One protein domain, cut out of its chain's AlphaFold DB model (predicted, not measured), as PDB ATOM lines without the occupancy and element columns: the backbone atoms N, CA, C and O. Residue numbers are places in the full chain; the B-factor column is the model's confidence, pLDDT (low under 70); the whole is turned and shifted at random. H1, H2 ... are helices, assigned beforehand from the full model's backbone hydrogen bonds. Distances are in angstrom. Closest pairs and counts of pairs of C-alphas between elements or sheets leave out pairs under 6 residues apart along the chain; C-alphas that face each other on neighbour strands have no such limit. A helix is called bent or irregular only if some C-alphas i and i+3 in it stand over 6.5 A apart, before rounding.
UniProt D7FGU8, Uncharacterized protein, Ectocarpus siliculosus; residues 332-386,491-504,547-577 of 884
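AT A GLANCE: This is residues 332 to 386, 491 to 504 and 547 to 577 of the 884 residues of an uncharacterized protein of Ectocarpus siliculosus (UniProt D7FGU8). A small, loose cluster of helices has H2 between H1 and the arm H5a, with H4 beside H1; the bent helix H5 leaves this cluster, and its residues 560 to 577 stick out as a long free arm. The short helix H3 turns off at the end of H2. The printed part has 100 residues with five named helices, H1 to H5 in chain order, and no named strand: all helix. It is loose, with a radius of gyration of the C-alphas of 15.9 A and spans of 49 by 36 by 28 A.

IN THESE COORDINATES: H1, residues 333 to 349, begins with C-alpha 333 at (158.078, 172.195, 125.991) and is 24.5 A long; it is irregular, with C-alphas 337 and 340 7.1 A apart, and has a kink of 37 degrees near residue 340. H2 is residues 360 to 374, 20.8 A; H3 is residues 376 to 383; H4 is residues 491 to 504, 19.8 A. H5, residues 547 to 577, was assigned as one helix by its hydrogen bonds but is bent, C-alphas 558 and 561 being 6.9 A apart. Its arms are H5a, residues 547 to 558, and H5b, residues 561 to 577, 24.2 A, ending with C-alpha 577 at (163.548, 210.612, 145.938).

HOW THE PARTS SIT: H1 and H2 form a helical hairpin: H1 touches H2 with residues 346 to 349 alone, at a steep tilt of 38 degrees, opposite ways, the closest C-alphas, of Leu 346 and Ala 366, being 6.2 A apart. H1 touches H4 with residues 343 to 347 alone, at a shallow tilt of 31 degrees, the same way; the closest C-alphas, of Arg 347 and Val 496, are 6.0 A apart. H2 touches H5a at a shallow tilt of 16 degrees, the same way, closest at the C-alphas of Val 371 and Val 555, 6.9 A. H2 and H3 are close but not clearly touching, closest at the C-alphas of Leu 372 and Ala 379, 6.1 A. H4 is near H2 and H5a. H5b touches no helix. Every O i to N i+4 pair is within hydrogen-bond range in H2, H3, H4, H5a and H5b, and 11 of 13 in H1.

THE WHOLE: The farthest C-alphas, of His 357 and Gln 576, are 50.5 A apart. Residues 387 to 490 and 505 to 546 are not printed, with C-alpha gaps of 30.4 A and 13.4 A across these cuts. Of the links printed whole, H2 to H3 is tight and H1 to H2 short. Mean pLDDT of the printed part is 73.5; 39 residues are under 70, among them 559 to 577.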
ATOM      1  N   THR A 332     157.849 173.036 130.719       71.31
ATOM      2  CA  THR A 332     158.024 171.862 129.854       71.31
ATOM      3  C   THR A 332     157.641 172.237 128.413       71.31
ATOM      4  O   THR A 332     156.653 172.955 128.232       71.31
ATOM      5  N   PRO A 333     158.357 171.774 127.369       66.94
ATOM      6  CA  PRO A 333     158.078 172.195 125.991       66.94
ATOM      7  C   PRO A 333     156.614 172.006 125.552       66.94
ATOM      8  O   PRO A 333     156.105 172.771 124.739       66.94
ATOM      9  N   ALA A 334     155.900 171.042 126.143       59.06
ATOM     10  CA  ALA A 334     154.460 170.870 125.958       59.06
ATOM     11  C   ALA A 334     153.623 172.065 126.468       59.06
ATOM     12  O   ALA A 334     152.687 172.488 125.793       59.06
ATOM     13  N   LEU A 335     153.955 172.637 127.631       66.50
ATOM     14  CA  LEU A 335     153.292 173.834 128.160       66.50
ATOM     15  C   LEU A 335     153.651 175.090 127.350       66.50
ATOM     16  O   LEU A 335     152.771 175.912 127.113       66.50
ATOM     17  N   GLU A 336     154.887 175.214 126.857       73.00
ATOM     18  CA  GLU A 336     155.263 176.285 125.915       73.00
ATOM     19  C   GLU A 336     154.394 176.259 124.646       73.00
ATOM     20  O   GLU A 336     153.835 177.287 124.261       73.00
ATOM     21  N   VAL A 337     154.207 175.079 124.042       77.44
ATOM     22  CA  VAL A 337     153.350 174.895 122.854       77.44
ATOM     23  C   VAL A 337     151.873 175.177 123.158       77.44
ATOM     24  O   VAL A 337     151.181 175.767 122.332       77.44
ATOM     25  N   LEU A 338     151.377 174.814 124.345       76.81
ATOM     26  CA  LEU A 338     149.982 175.061 124.734       76.81
ATOM     27  C   LEU A 338     149.694 176.517 125.146       76.81
ATOM     28  O   LEU A 338     148.529 176.926 125.105       76.81
ATOM     29  N   ARG A 339     150.711 177.317 125.510       82.62
ATOM     30  CA  ARG A 339     150.554 178.701 126.006       82.62
ATOM     31  C   ARG A 339     149.641 179.573 125.122       82.62
ATOM     32  O   ARG A 339     148.723 180.180 125.683       82.62
ATOM     33  N   PRO A 340     149.812 179.660 123.784       82.25
ATOM     34  CA  PRO A 340     148.973 180.527 122.953       82.25
ATOM     35  C   PRO A 340     147.509 180.071 122.919       82.25
ATOM     36  O   PRO A 340     146.606 180.905 122.867       82.25
ATOM     37  N   HIS A 341     147.268 178.760 122.982       83.44
ATOM     38  CA  HIS A 341     145.932 178.167 122.909       83.44
ATOM     39  C   HIS A 341     145.172 178.307 124.232       83.44
ATOM     40  O   HIS A 341     144.019 178.735 124.228       83.44
ATOM     41  N   VAL A 342     145.834 178.051 125.369       84.62
ATOM     42  CA  VAL A 342     145.269 178.314 126.705       84.62
ATOM     43  C   VAL A 342     144.946 179.802 126.851       84.62
ATOM     44  O   VAL A 342     143.843 180.151 127.268       84.62
ATOM     45  N   PHE A 343     145.846 180.698 126.432       86.62
ATOM     46  CA  PHE A 343     145.576 182.137 126.447       86.62
ATOM     47  C   PHE A 343     144.418 182.540 125.522       86.62
ATOM     48  O   PHE A 343     143.566 183.330 125.929       86.62
ATOM     49  N   GLY A 344     144.349 181.984 124.308       83.62
ATOM     50  CA  GLY A 344     143.236 182.197 123.381       83.62
ATOM     51  C   GLY A 344     141.895 181.786 123.993       83.62
ATOM     52  O   GLY A 344     140.960 182.588 124.011       83.62
ATOM     53  N   PHE A 345     141.833 180.589 124.584       88.44
ATOM     54  CA  PHE A 345     140.661 180.099 125.307       88.44
ATOM     55  C   PHE A 345     140.275 181.017 126.474       88.44
ATOM     56  O   PHE A 345     139.129 181.455 126.533       88.44
ATOM     57  N   LEU A 346     141.209 181.372 127.365       90.19
ATOM     58  CA  LEU A 346     140.925 182.243 128.515       90.19
ATOM     59  C   LEU A 346     140.465 183.642 128.078       90.19
ATOM     60  O   LEU A 346     139.502 184.182 128.625       90.19
ATOM     61  N   ARG A 347     141.097 184.218 127.048       86.50
ATOM     62  CA  ARG A 347     140.706 185.515 126.479       86.50
ATOM     63  C   ARG A 347     139.296 185.479 125.892       86.50
ATOM     64  O   ARG A 347     138.556 186.443 126.068       86.50
ATOM     65  N   VAL A 348     138.920 184.396 125.211       85.31
ATOM     66  CA  VAL A 348     137.555 184.187 124.705       85.31
ATOM     67  C   VAL A 348     136.584 183.970 125.868       85.31
ATOM     68  O   VAL A 348     135.558 184.643 125.936       85.31
ATOM     69  N   ALA A 349     136.905 183.100 126.824       87.19
ATOM     70  CA  ALA A 349     136.036 182.765 127.951       87.19
ATOM     71  C   ALA A 349     135.698 183.980 128.835       87.19
ATOM     72  O   ALA A 349     134.559 184.130 129.285       87.19
ATOM     73  N   PHE A 350     136.661 184.882 129.033       90.38
ATOM     74  CA  PHE A 350     136.470 186.104 129.811       90.38
ATOM     75  C   PHE A 350     136.099 187.341 128.983       90.38
ATOM     76  O   PHE A 350     135.883 188.402 129.571       90.38
ATOM     77  N   SER A 351     135.998 187.276 127.649       87.44
ATOM     78  CA  SER A 351     135.620 188.472 126.889       87.44
ATOM     79  C   SER A 351     134.169 188.883 127.184       87.44
ATOM     80  O   SER A 351     133.246 188.063 127.302       87.44
ATOM     81  N   ALA A 352     133.972 190.194 127.355       66.94
ATOM     82  CA  ALA A 352     132.674 190.773 127.692       66.94
ATOM     83  C   ALA A 352     131.635 190.479 126.597       66.94
ATOM     84  O   ALA A 352     130.515 190.085 126.914       66.94
ATOM     85  N   ASP A 353     132.061 190.564 125.334       67.62
ATOM     86  CA  ASP A 353     131.240 190.327 124.144       67.62
ATOM     87  C   ASP A 353     130.982 188.838 123.849       67.62
ATOM     88  O   ASP A 353     130.289 188.525 122.882       67.62
ATOM     89  N   ASN A 354     131.522 187.899 124.643       60.28
ATOM     90  CA  ASN A 354     131.294 186.481 124.380       60.28
ATOM     91  C   ASN A 354     129.834 186.096 124.657       60.28
ATOM     92  O   ASN A 354     129.411 186.006 125.816       60.28
ATOM     93  N   THR A 355     129.106 185.845 123.567       43.97
ATOM     94  CA  THR A 355     127.737 185.317 123.515       43.97
ATOM     95  C   THR A 355     127.661 183.827 123.830       43.97
ATOM     96  O   THR A 355     126.563 183.312 124.038       43.97
ATOM     97  N   MET A 356     128.798 183.123 123.929       48.94
ATOM     98  CA  MET A 356     128.815 181.829 124.601       48.94
ATOM     99  C   MET A 356     128.382 182.039 126.051       48.94
ATOM    100  O   MET A 356     129.136 182.551 126.885       48.94
ATOM    101  N   HIS A 357     127.161 181.604 126.349       64.19
ATOM    102  CA  HIS A 357     126.655 181.426 127.701       64.19
ATOM    103  C   HIS A 357     127.427 180.284 128.375       64.19
ATOM    104  O   HIS A 357     126.910 179.183 128.563       64.19
ATOM    105  N   LEU A 358     128.690 180.548 128.722       74.19
ATOM    106  CA  LEU A 358     129.460 179.712 129.628       74.19
ATOM    107  C   LEU A 358     128.616 179.528 130.886       74.19
ATOM    108  O   LEU A 358     128.294 180.492 131.585       74.19
ATOM    109  N   SER A 359     128.235 178.280 131.147       85.00
ATOM    110  CA  SER A 359     127.594 177.903 132.400       85.00
ATOM    111  C   SER A 359     128.488 178.320 133.570       85.00
ATOM    112  O   SER A 359     129.701 178.490 133.405       85.00
ATOM    113  N   SER A 360     127.936 178.436 134.783       78.88
ATOM    114  CA  SER A 360     128.778 178.760 135.947       78.88
ATOM    115  C   SER A 360     129.909 177.736 136.143       78.88
ATOM    116  O   SER A 360     130.972 178.099 136.637       78.88
ATOM    117  N   ALA A 361     129.719 176.490 135.687       79.62
ATOM    118  CA  ALA A 361     130.764 175.470 135.621       79.62
ATOM    119  C   ALA A 361     131.841 175.781 134.562       79.62
ATOM    120  O   ALA A 361     133.024 175.681 134.867       79.62
ATOM    121  N   GLY A 362     131.465 176.213 133.353       84.31
ATOM    122  CA  GLY A 362     132.420 176.613 132.311       84.31
ATOM    123  C   GLY A 362     133.236 177.857 132.682       84.31
ATOM    124  O   GLY A 362     134.437 177.905 132.423       84.31
ATOM    125  N   PHE A 363     132.616 178.837 133.347       86.31
ATOM    126  CA  PHE A 363     133.335 179.989 133.902       86.31
ATOM    127  C   PHE A 363     134.266 179.576 135.049       86.31
ATOM    128  O   PHE A 363     135.432 179.958 135.043       86.31
ATOM    129  N   SER A 364     133.783 178.752 135.988       84.75
ATOM    130  CA  SER A 364     134.599 178.180 137.069       84.75
ATOM    131  C   SER A 364     135.831 177.453 136.525       84.75
ATOM    132  O   SER A 364     136.951 177.764 136.922       84.75
ATOM    133  N   LEU A 365     135.650 176.578 135.529       87.00
ATOM    134  CA  LEU A 365     136.736 175.851 134.872       87.00
ATOM    135  C   LEU A 365     137.752 176.790 134.206       87.00
ATOM    136  O   LEU A 365     138.949 176.545 134.305       87.00
ATOM    137  N   ALA A 366     137.304 177.873 133.561       87.31
ATOM    138  CA  ALA A 366     138.209 178.871 132.991       87.31
ATOM    139  C   ALA A 366     139.012 179.616 134.076       87.31
ATOM    140  O   ALA A 366     140.199 179.877 133.885       87.31
ATOM    141  N   VAL A 367     138.405 179.926 135.229       88.62
ATOM    142  CA  VAL A 367     139.115 180.548 136.362       88.62
ATOM    143  C   VAL A 367     140.099 179.573 137.006       88.62
ATOM    144  O   VAL A 367     141.238 179.959 137.246       88.62
ATOM    145  N   GLU A 368     139.717 178.316 137.232       88.31
ATOM    146  CA  GLU A 368     140.619 177.291 137.775       88.31
ATOM    147  C   GLU A 368     141.779 176.990 136.815       88.31
ATOM    148  O   GLU A 368     142.928 176.972 137.244       88.31
ATOM    149  N   LEU A 369     141.520 176.854 135.508       89.06
ATOM    150  CA  LEU A 369     142.569 176.695 134.494       89.06
ATOM    151  C   LEU A 369     143.530 177.892 134.487       89.06
ATOM    152  O   LEU A 369     144.741 177.709 134.374       89.06
ATOM    153  N   TRP A 370     143.009 179.111 134.645       91.44
ATOM    154  CA  TRP A 370     143.834 180.309 134.759       91.44
ATOM    155  C   TRP A 370     144.657 180.323 136.053       91.44
ATOM    156  O   TRP A 370     145.862 180.535 135.985       91.44
ATOM    157  N   VAL A 371     144.067 180.039 137.217       88.12
ATOM    158  CA  VAL A 371     144.779 179.984 138.510       88.12
ATOM    159  C   VAL A 371     145.835 178.871 138.525       88.12
ATOM    160  O   VAL A 371     146.932 179.077 139.046       88.12
ATOM    161  N   LEU A 372     145.553 177.726 137.900       86.31
ATOM    162  CA  LEU A 372     146.511 176.640 137.697       86.31
ATOM    163  C   LEU A 372     147.665 177.082 136.786       86.31
ATOM    164  O   LEU A 372     148.825 176.815 137.094       86.31
ATOM    165  N   TRP A 373     147.359 177.827 135.717       86.69
ATOM    166  CA  TRP A 373     148.361 178.443 134.846       86.69
ATOM    167  C   TRP A 373     149.218 179.482 135.583       86.69
ATOM    168  O   TRP A 373     150.419 179.527 135.354       86.69
ATOM    169  N   MET A 374     148.640 180.275 136.499       83.56
ATOM    170  CA  MET A 374     149.375 181.211 137.372       83.56
ATOM    171  C   MET A 374     150.298 180.503 138.378       83.56
ATOM    172  O   MET A 374     151.262 181.107 138.850       83.56
ATOM    173  N   ARG A 375     149.977 179.258 138.757       85.00
ATOM    174  CA  ARG A 375     150.651 178.482 139.811       85.00
ATOM    175  C   ARG A 375     151.086 177.097 139.292       85.00
ATOM    176  O   ARG A 375     150.623 176.086 139.828       85.00
ATOM    177  N   PRO A 376     152.004 176.995 138.311       75.94
ATOM    178  CA  PRO A 376     152.440 175.702 137.768       75.94
ATOM    179  C   PRO A 376     153.030 174.758 138.834       75.94
ATOM    180  O   PRO A 376     152.898 173.542 138.727       75.94
ATOM    181  N   TRP A 377     153.600 175.289 139.923       78.81
ATOM    182  CA  TRP A 377     154.044 174.485 141.070       78.81
ATOM    183  C   TRP A 377     152.880 173.883 141.877       78.81
ATOM    184  O   TRP A 377     152.989 172.760 142.366       78.81
ATOM    185  N   ALA A 378     151.741 174.577 141.980       75.44
ATOM    186  CA  ALA A 378     150.545 174.027 142.617       75.44
ATOM    187  C   ALA A 378     149.956 172.880 141.782       75.44
ATOM    188  O   ALA A 378     149.485 171.901 142.357       75.44
ATOM    189  N   ALA A 379     150.066 172.939 140.448       69.56
ATOM    190  CA  ALA A 379     149.691 171.828 139.576       69.56
ATOM    191  C   ALA A 379     150.482 170.549 139.899       69.56
ATOM    192  O   ALA A 379     149.891 169.476 139.993       69.56
ATOM    193  N   ALA A 380     151.790 170.654 140.164       68.19
ATOM    194  CA  ALA A 380     152.604 169.509 140.579       68.19
ATOM    195  C   ALA A 380     152.151 168.914 141.929       68.19
ATOM    196  O   ALA A 380     152.107 167.692 142.075       68.19
ATOM    197  N   SER A 381     151.761 169.746 142.900       69.44
ATOM    198  CA  SER A 381     151.216 169.279 144.186       69.44
ATOM    199  C   SER A 381     149.837 168.619 144.043       69.44
ATOM    200  O   SER A 381     149.601 167.568 144.643       69.44
ATOM    201  N   ILE A 382     148.959 169.180 143.203       68.25
ATOM    202  CA  ILE A 382     147.631 168.626 142.885       68.25
ATOM    203  C   ILE A 382     147.761 167.276 142.163       68.25
ATOM    204  O   ILE A 382     147.084 166.317 142.528       68.25
ATOM    205  N   LEU A 383     148.690 167.149 141.205       60.78
ATOM    206  CA  LEU A 383     149.004 165.879 140.532       60.78
ATOM    207  C   LEU A 383     149.570 164.819 141.496       60.78
ATOM    208  O   LEU A 383     149.387 163.626 141.266       60.78
ATOM    209  N   ARG A 384     150.198 165.235 142.606       69.62
ATOM    210  CA  ARG A 384     150.603 164.360 143.726       69.62
ATOM    211  C   ARG A 384     149.467 164.071 144.725       69.62
ATOM    212  O   ARG A 384     149.735 163.532 145.793       69.62
ATOM    213  N   GLY A 385     148.220 164.435 144.418       74.00
ATOM    214  CA  GLY A 385     147.044 164.170 145.256       74.00
ATOM    215  C   GLY A 385     146.831 165.131 146.433       74.00
ATOM    216  O   GLY A 385     145.975 164.861 147.273       74.00
ATOM    217  N   HIS A 386     147.564 166.246 146.516       73.56
ATOM    218  CA  HIS A 386     147.329 167.248 147.561       73.56
ATOM    219  C   HIS A 386     146.093 168.086 147.215       73.56
ATOM    220  O   HIS A 386     145.938 168.536 146.077       73.56
ATOM    221  N   SER A 491     151.977 191.122 130.602       74.69
ATOM    222  CA  SER A 491     150.921 191.530 129.663       74.69
ATOM    223  C   SER A 491     149.834 190.463 129.475       74.69
ATOM    224  O   SER A 491     148.660 190.798 129.285       74.69
ATOM    225  N   LEU A 492     150.194 189.180 129.579       76.88
ATOM    226  CA  LEU A 492     149.259 188.059 129.531       76.88
ATOM    227  C   LEU A 492     148.350 188.080 130.768       76.88
ATOM    228  O   LEU A 492     147.127 188.006 130.627       76.88
ATOM    229  N   TYR A 493     148.911 188.277 131.964       82.69
ATOM    230  CA  TYR A 493     148.119 188.320 133.197       82.69
ATOM    231  C   TYR A 493     147.213 189.541 133.285       82.69
ATOM    232  O   TYR A 493     146.042 189.387 133.627       82.69
ATOM    233  N   THR A 494     147.706 190.738 132.948       82.12
ATOM    234  CA  THR A 494     146.878 191.956 132.978       82.12
ATOM    235  C   THR A 494     145.745 191.894 131.957       82.12
ATOM    236  O   THR A 494     144.628 192.297 132.278       82.12
ATOM    237  N   THR A 495     145.975 191.308 130.776       80.81
ATOM    238  CA  THR A 495     144.923 191.113 129.761       80.81
ATOM    239  C   THR A 495     143.832 190.152 130.243       80.81
ATOM    240  O   THR A 495     142.645 190.468 130.122       80.81
ATOM    241  N   VAL A 496     144.205 188.995 130.808       81.69
ATOM    242  CA  VAL A 496     143.231 188.018 131.334       81.69
ATOM    243  C   VAL A 496     142.498 188.579 132.557       81.69
ATOM    244  O   VAL A 496     141.276 188.478 132.622       81.69
ATOM    245  N   LEU A 497     143.204 189.255 133.471       85.56
ATOM    246  CA  LEU A 497     142.615 189.904 134.646       85.56
ATOM    247  C   LEU A 497     141.631 191.018 134.255       85.56
ATOM    248  O   LEU A 497     140.533 191.077 134.804       85.56
ATOM    249  N   ALA A 498     141.968 191.868 133.280       80.06
ATOM    250  CA  ALA A 498     141.067 192.912 132.793       80.06
ATOM    251  C   ALA A 498     139.805 192.323 132.137       80.06
ATOM    252  O   ALA A 498     138.699 192.823 132.361       80.06
ATOM    253  N   ALA A 499     139.943 191.238 131.366       79.50
ATOM    254  CA  ALA A 499     138.805 190.511 130.810       79.50
ATOM    255  C   ALA A 499     137.934 189.897 131.925       79.50
ATOM    256  O   ALA A 499     136.726 190.134 131.962       79.50
ATOM    257  N   PHE A 500     138.548 189.205 132.892       86.69
ATOM    258  CA  PHE A 500     137.873 188.621 134.053       86.69
ATOM    259  C   PHE A 500     137.093 189.672 134.856       86.69
ATOM    260  O   PHE A 500     135.902 189.490 135.097       86.69
ATOM    261  N   VAL A 501     137.711 190.809 135.200       82.94
ATOM    262  CA  VAL A 501     137.053 191.904 135.939       82.94
ATOM    263  C   VAL A 501     135.875 192.484 135.149       82.94
ATOM    264  O   VAL A 501     134.798 192.675 135.719       82.94
ATOM    265  N   ARG A 502     136.024 192.698 133.831       79.69
ATOM    266  CA  ARG A 502     134.916 193.135 132.959       79.69
ATOM    267  C   ARG A 502     133.781 192.095 132.934       79.69
ATOM    268  O   ARG A 502     132.614 192.477 133.047       79.69
ATOM    269  N   LYS A 503     134.091 190.791 132.863       81.81
ATOM    270  CA  LYS A 503     133.084 189.713 132.876       81.81
ATOM    271  C   LYS A 503     132.371 189.604 134.224       81.81
ATOM    272  O   LYS A 503     131.143 189.590 134.236       81.81
ATOM    273  N   VAL A 504     133.094 189.626 135.345       79.81
ATOM    274  CA  VAL A 504     132.510 189.634 136.702       79.81
ATOM    275  C   VAL A 504     131.634 190.873 136.917       79.81
ATOM    276  O   VAL A 504     130.542 190.754 137.465       79.81
ATOM    277  N   ALA A 547     130.697 179.163 145.446       67.06
ATOM    278  CA  ALA A 547     131.786 178.793 144.543       67.06
ATOM    279  C   ALA A 547     132.377 180.020 143.829       67.06
ATOM    280  O   ALA A 547     133.586 180.241 143.901       67.06
ATOM    281  N   ASN A 548     131.534 180.872 143.239       63.03
ATOM    282  CA  ASN A 548     131.986 182.073 142.529       63.03
ATOM    283  C   ASN A 548     132.695 183.091 143.450       63.03
ATOM    284  O   ASN A 548     133.663 183.724 143.029       63.03
ATOM    285  N   LEU A 549     132.281 183.214 144.718       68.25
ATOM    286  CA  LEU A 549     132.981 184.052 145.703       68.25
ATOM    287  C   LEU A 549     134.328 183.456 146.149       68.25
ATOM    288  O   LEU A 549     135.297 184.203 146.285       68.25
ATOM    289  N   ARG A 550     134.423 182.129 146.324       73.38
ATOM    290  CA  ARG A 550     135.701 181.443 146.606       73.38
ATOM    291  C   ARG A 550     136.694 181.596 145.450       73.38
ATOM    292  O   ARG A 550     137.862 181.881 145.695       73.38
ATOM    293  N   LEU A 551     136.224 181.491 144.206       68.88
ATOM    294  CA  LEU A 551     137.030 181.741 143.005       68.88
ATOM    295  C   LEU A 551     137.553 183.183 142.950       68.88
ATOM    296  O   LEU A 551     138.738 183.395 142.702       68.88
ATOM    297  N   LEU A 552     136.699 184.173 143.240       67.00
ATOM    298  CA  LEU A 552     137.116 185.577 143.315       67.00
ATOM    299  C   LEU A 552     138.204 185.785 144.385       67.00
ATOM    300  O   LEU A 552     139.188 186.472 144.124       67.00
ATOM    301  N   HIS A 553     138.049 185.162 145.560       73.19
ATOM    302  CA  HIS A 553     139.044 185.210 146.635       73.19
ATOM    303  C   HIS A 553     140.385 184.610 146.183       73.19
ATOM    304  O   HIS A 553     141.402 185.288 146.275       73.19
ATOM    305  N   ARG A 554     140.378 183.409 145.579       73.94
ATOM    306  CA  ARG A 554     141.585 182.756 145.033       73.94
ATOM    307  C   ARG A 554     142.313 183.625 144.000       73.94
ATOM    308  O   ARG A 554     143.538 183.705 144.033       73.94
ATOM    309  N   VAL A 555     141.585 184.299 143.104       70.25
ATOM    310  CA  VAL A 555     142.188 185.242 142.139       70.25
ATOM    311  C   VAL A 555     142.827 186.429 142.870       70.25
ATOM    312  O   VAL A 555     143.972 186.775 142.584       70.25
ATOM    313  N   VAL A 556     142.136 187.030 143.844       70.69
ATOM    314  CA  VAL A 556     142.683 188.145 144.640       70.69
ATOM    315  C   VAL A 556     143.927 187.721 145.430       70.69
ATOM    316  O   VAL A 556     144.905 188.467 145.439       70.69
ATOM    317  N   ASP A 557     143.944 186.524 146.019       71.69
ATOM    318  CA  ASP A 557     145.097 185.991 146.758       71.69
ATOM    319  C   ASP A 557     146.332 185.798 145.865       71.69
ATOM    320  O   ASP A 557     147.451 186.044 146.308       71.69
ATOM    321  N   VAL A 558     146.147 185.402 144.598       72.00
ATOM    322  CA  VAL A 558     147.249 185.253 143.629       72.00
ATOM    323  C   VAL A 558     147.859 186.604 143.247       72.00
ATOM    324  O   VAL A 558     149.081 186.713 143.133       72.00
ATOM    325  N   PHE A 559     147.042 187.645 143.068       67.94
ATOM    326  CA  PHE A 559     147.534 188.970 142.667       67.94
ATOM    327  C   PHE A 559     147.975 189.857 143.843       67.94
ATOM    328  O   PHE A 559     148.801 190.749 143.649       67.94
ATOM    329  N   SER A 560     147.482 189.609 145.060       65.94
ATOM    330  CA  SER A 560     147.767 190.425 146.250       65.94
ATOM    331  C   SER A 560     149.274 190.567 146.563       65.94
ATOM    332  O   SER A 560     149.722 191.709 146.695       65.94
ATOM    333  N   PRO A 561     150.107 189.499 146.576       64.00
ATOM    334  CA  PRO A 561     151.551 189.626 146.808       64.00
ATOM    335  C   PRO A 561     152.281 190.425 145.719       64.00
ATOM    336  O   PRO A 561     153.149 191.234 146.035       64.00
ATOM    337  N   ALA A 562     151.906 190.240 144.447       55.38
ATOM    338  CA  ALA A 562     152.504 190.960 143.320       55.38
ATOM    339  C   ALA A 562     152.175 192.463 143.364       55.38
ATOM    340  O   ALA A 562     153.042 193.312 143.168       55.38
ATOM    341  N   VAL A 563     150.920 192.804 143.671       50.38
ATOM    342  CA  VAL A 563     150.487 194.198 143.845       50.38
ATOM    343  C   VAL A 563     151.146 194.818 145.083       50.38
ATOM    344  O   VAL A 563     151.596 195.962 145.026       50.38
ATOM    345  N   ALA A 564     151.272 194.068 146.181       51.59
ATOM    346  CA  ALA A 564     151.961 194.526 147.384       51.59
ATOM    347  C   ALA A 564     153.461 194.785 147.144       51.59
ATOM    348  O   ALA A 564     153.972 195.797 147.625       51.59
ATOM    349  N   SER A 565     154.158 193.938 146.375       55.03
ATOM    350  CA  SER A 565     155.577 194.144 146.050       55.03
ATOM    351  C   SER A 565     155.793 195.341 145.115       55.03
ATOM    352  O   SER A 565     156.691 196.149 145.359       55.03
ATOM    353  N   LEU A 566     154.921 195.531 144.115       50.88
ATOM    354  CA  LEU A 566     154.909 196.718 143.251       50.88
ATOM    355  C   LEU A 566     154.682 198.009 144.052       50.88
ATOM    356  O   LEU A 566     155.417 198.982 143.872       50.88
ATOM    357  N   LEU A 567     153.715 198.013 144.974       47.19
ATOM    358  CA  LEU A 567     153.447 199.161 145.847       47.19
ATOM    359  C   LEU A 567     154.596 199.426 146.831       47.19
ATOM    360  O   LEU A 567     154.951 200.586 147.041       47.19
ATOM    361  N   ALA A 568     155.213 198.386 147.398       56.06
ATOM    362  CA  ALA A 568     156.379 198.525 148.272       56.06
ATOM    363  C   ALA A 568     157.599 199.085 147.518       56.06
ATOM    364  O   ALA A 568     158.273 199.982 148.023       56.06
ATOM    365  N   SER A 569     157.837 198.621 146.287       56.50
ATOM    366  CA  SER A 569     158.883 199.139 145.396       56.50
ATOM    367  C   SER A 569     158.643 200.614 145.041       56.50
ATOM    368  O   SER A 569     159.527 201.452 145.225       56.50
ATOM    369  N   ALA A 570     157.414 200.979 144.656       50.56
ATOM    370  CA  ALA A 570     157.046 202.371 144.391       50.56
ATOM    371  C   ALA A 570     157.215 203.272 145.633       50.56
ATOM    372  O   ALA A 570     157.757 204.374 145.530       50.56
ATOM    373  N   GLN A 571     156.820 202.800 146.822       55.34
ATOM    374  CA  GLN A 571     157.042 203.518 148.082       55.34
ATOM    375  C   GLN A 571     158.528 203.677 148.422       55.34
ATOM    376  O   GLN A 571     158.920 204.726 148.932       55.34
ATOM    377  N   HIS A 572     159.360 202.672 148.140       64.06
ATOM    378  CA  HIS A 572     160.806 202.747 148.343       64.06
ATOM    379  C   HIS A 572     161.447 203.799 147.425       64.06
ATOM    380  O   HIS A 572     162.173 204.666 147.908       64.06
ATOM    381  N   THR A 573     161.097 203.806 146.136       59.59
ATOM    382  CA  THR A 573     161.558 204.816 145.166       59.59
ATOM    383  C   THR A 573     161.114 206.232 145.555       59.59
ATOM    384  O   THR A 573     161.912 207.167 145.503       59.59
ATOM    385  N   LEU A 574     159.872 206.402 146.028       53.59
ATOM    386  CA  LEU A 574     159.375 207.688 146.538       53.59
ATOM    387  C   LEU A 574     160.109 208.153 147.808       53.59
ATOM    388  O   LEU A 574     160.337 209.353 147.970       53.59
ATOM    389  N   ARG A 575     160.505 207.231 148.697       67.06
ATOM    390  CA  ARG A 575     161.341 207.551 149.867       67.06
ATOM    391  C   ARG A 575     162.744 207.974 149.440       67.06
ATOM    392  O   ARG A 575     163.157 209.065 149.805       67.06
ATOM    393  N   GLN A 576     163.409 207.216 148.566       68.81
ATOM    394  CA  GLN A 576     164.727 207.595 148.039       68.81
ATOM    395  C   GLN A 576     164.719 208.976 147.359       68.81
ATOM    396  O   GLN A 576     165.608 209.786 147.613       68.81
ATOM    397  N   ALA A 577     163.696 209.290 146.556       60.84
ATOM    398  CA  ALA A 577     163.548 210.612 145.938       60.84
ATOM    399  C   ALA A 577     163.314 211.738 146.968       60.84
ATOM    400  O   ALA A 577     163.786 212.865 146.789       60.84
TER     401      ALA A 577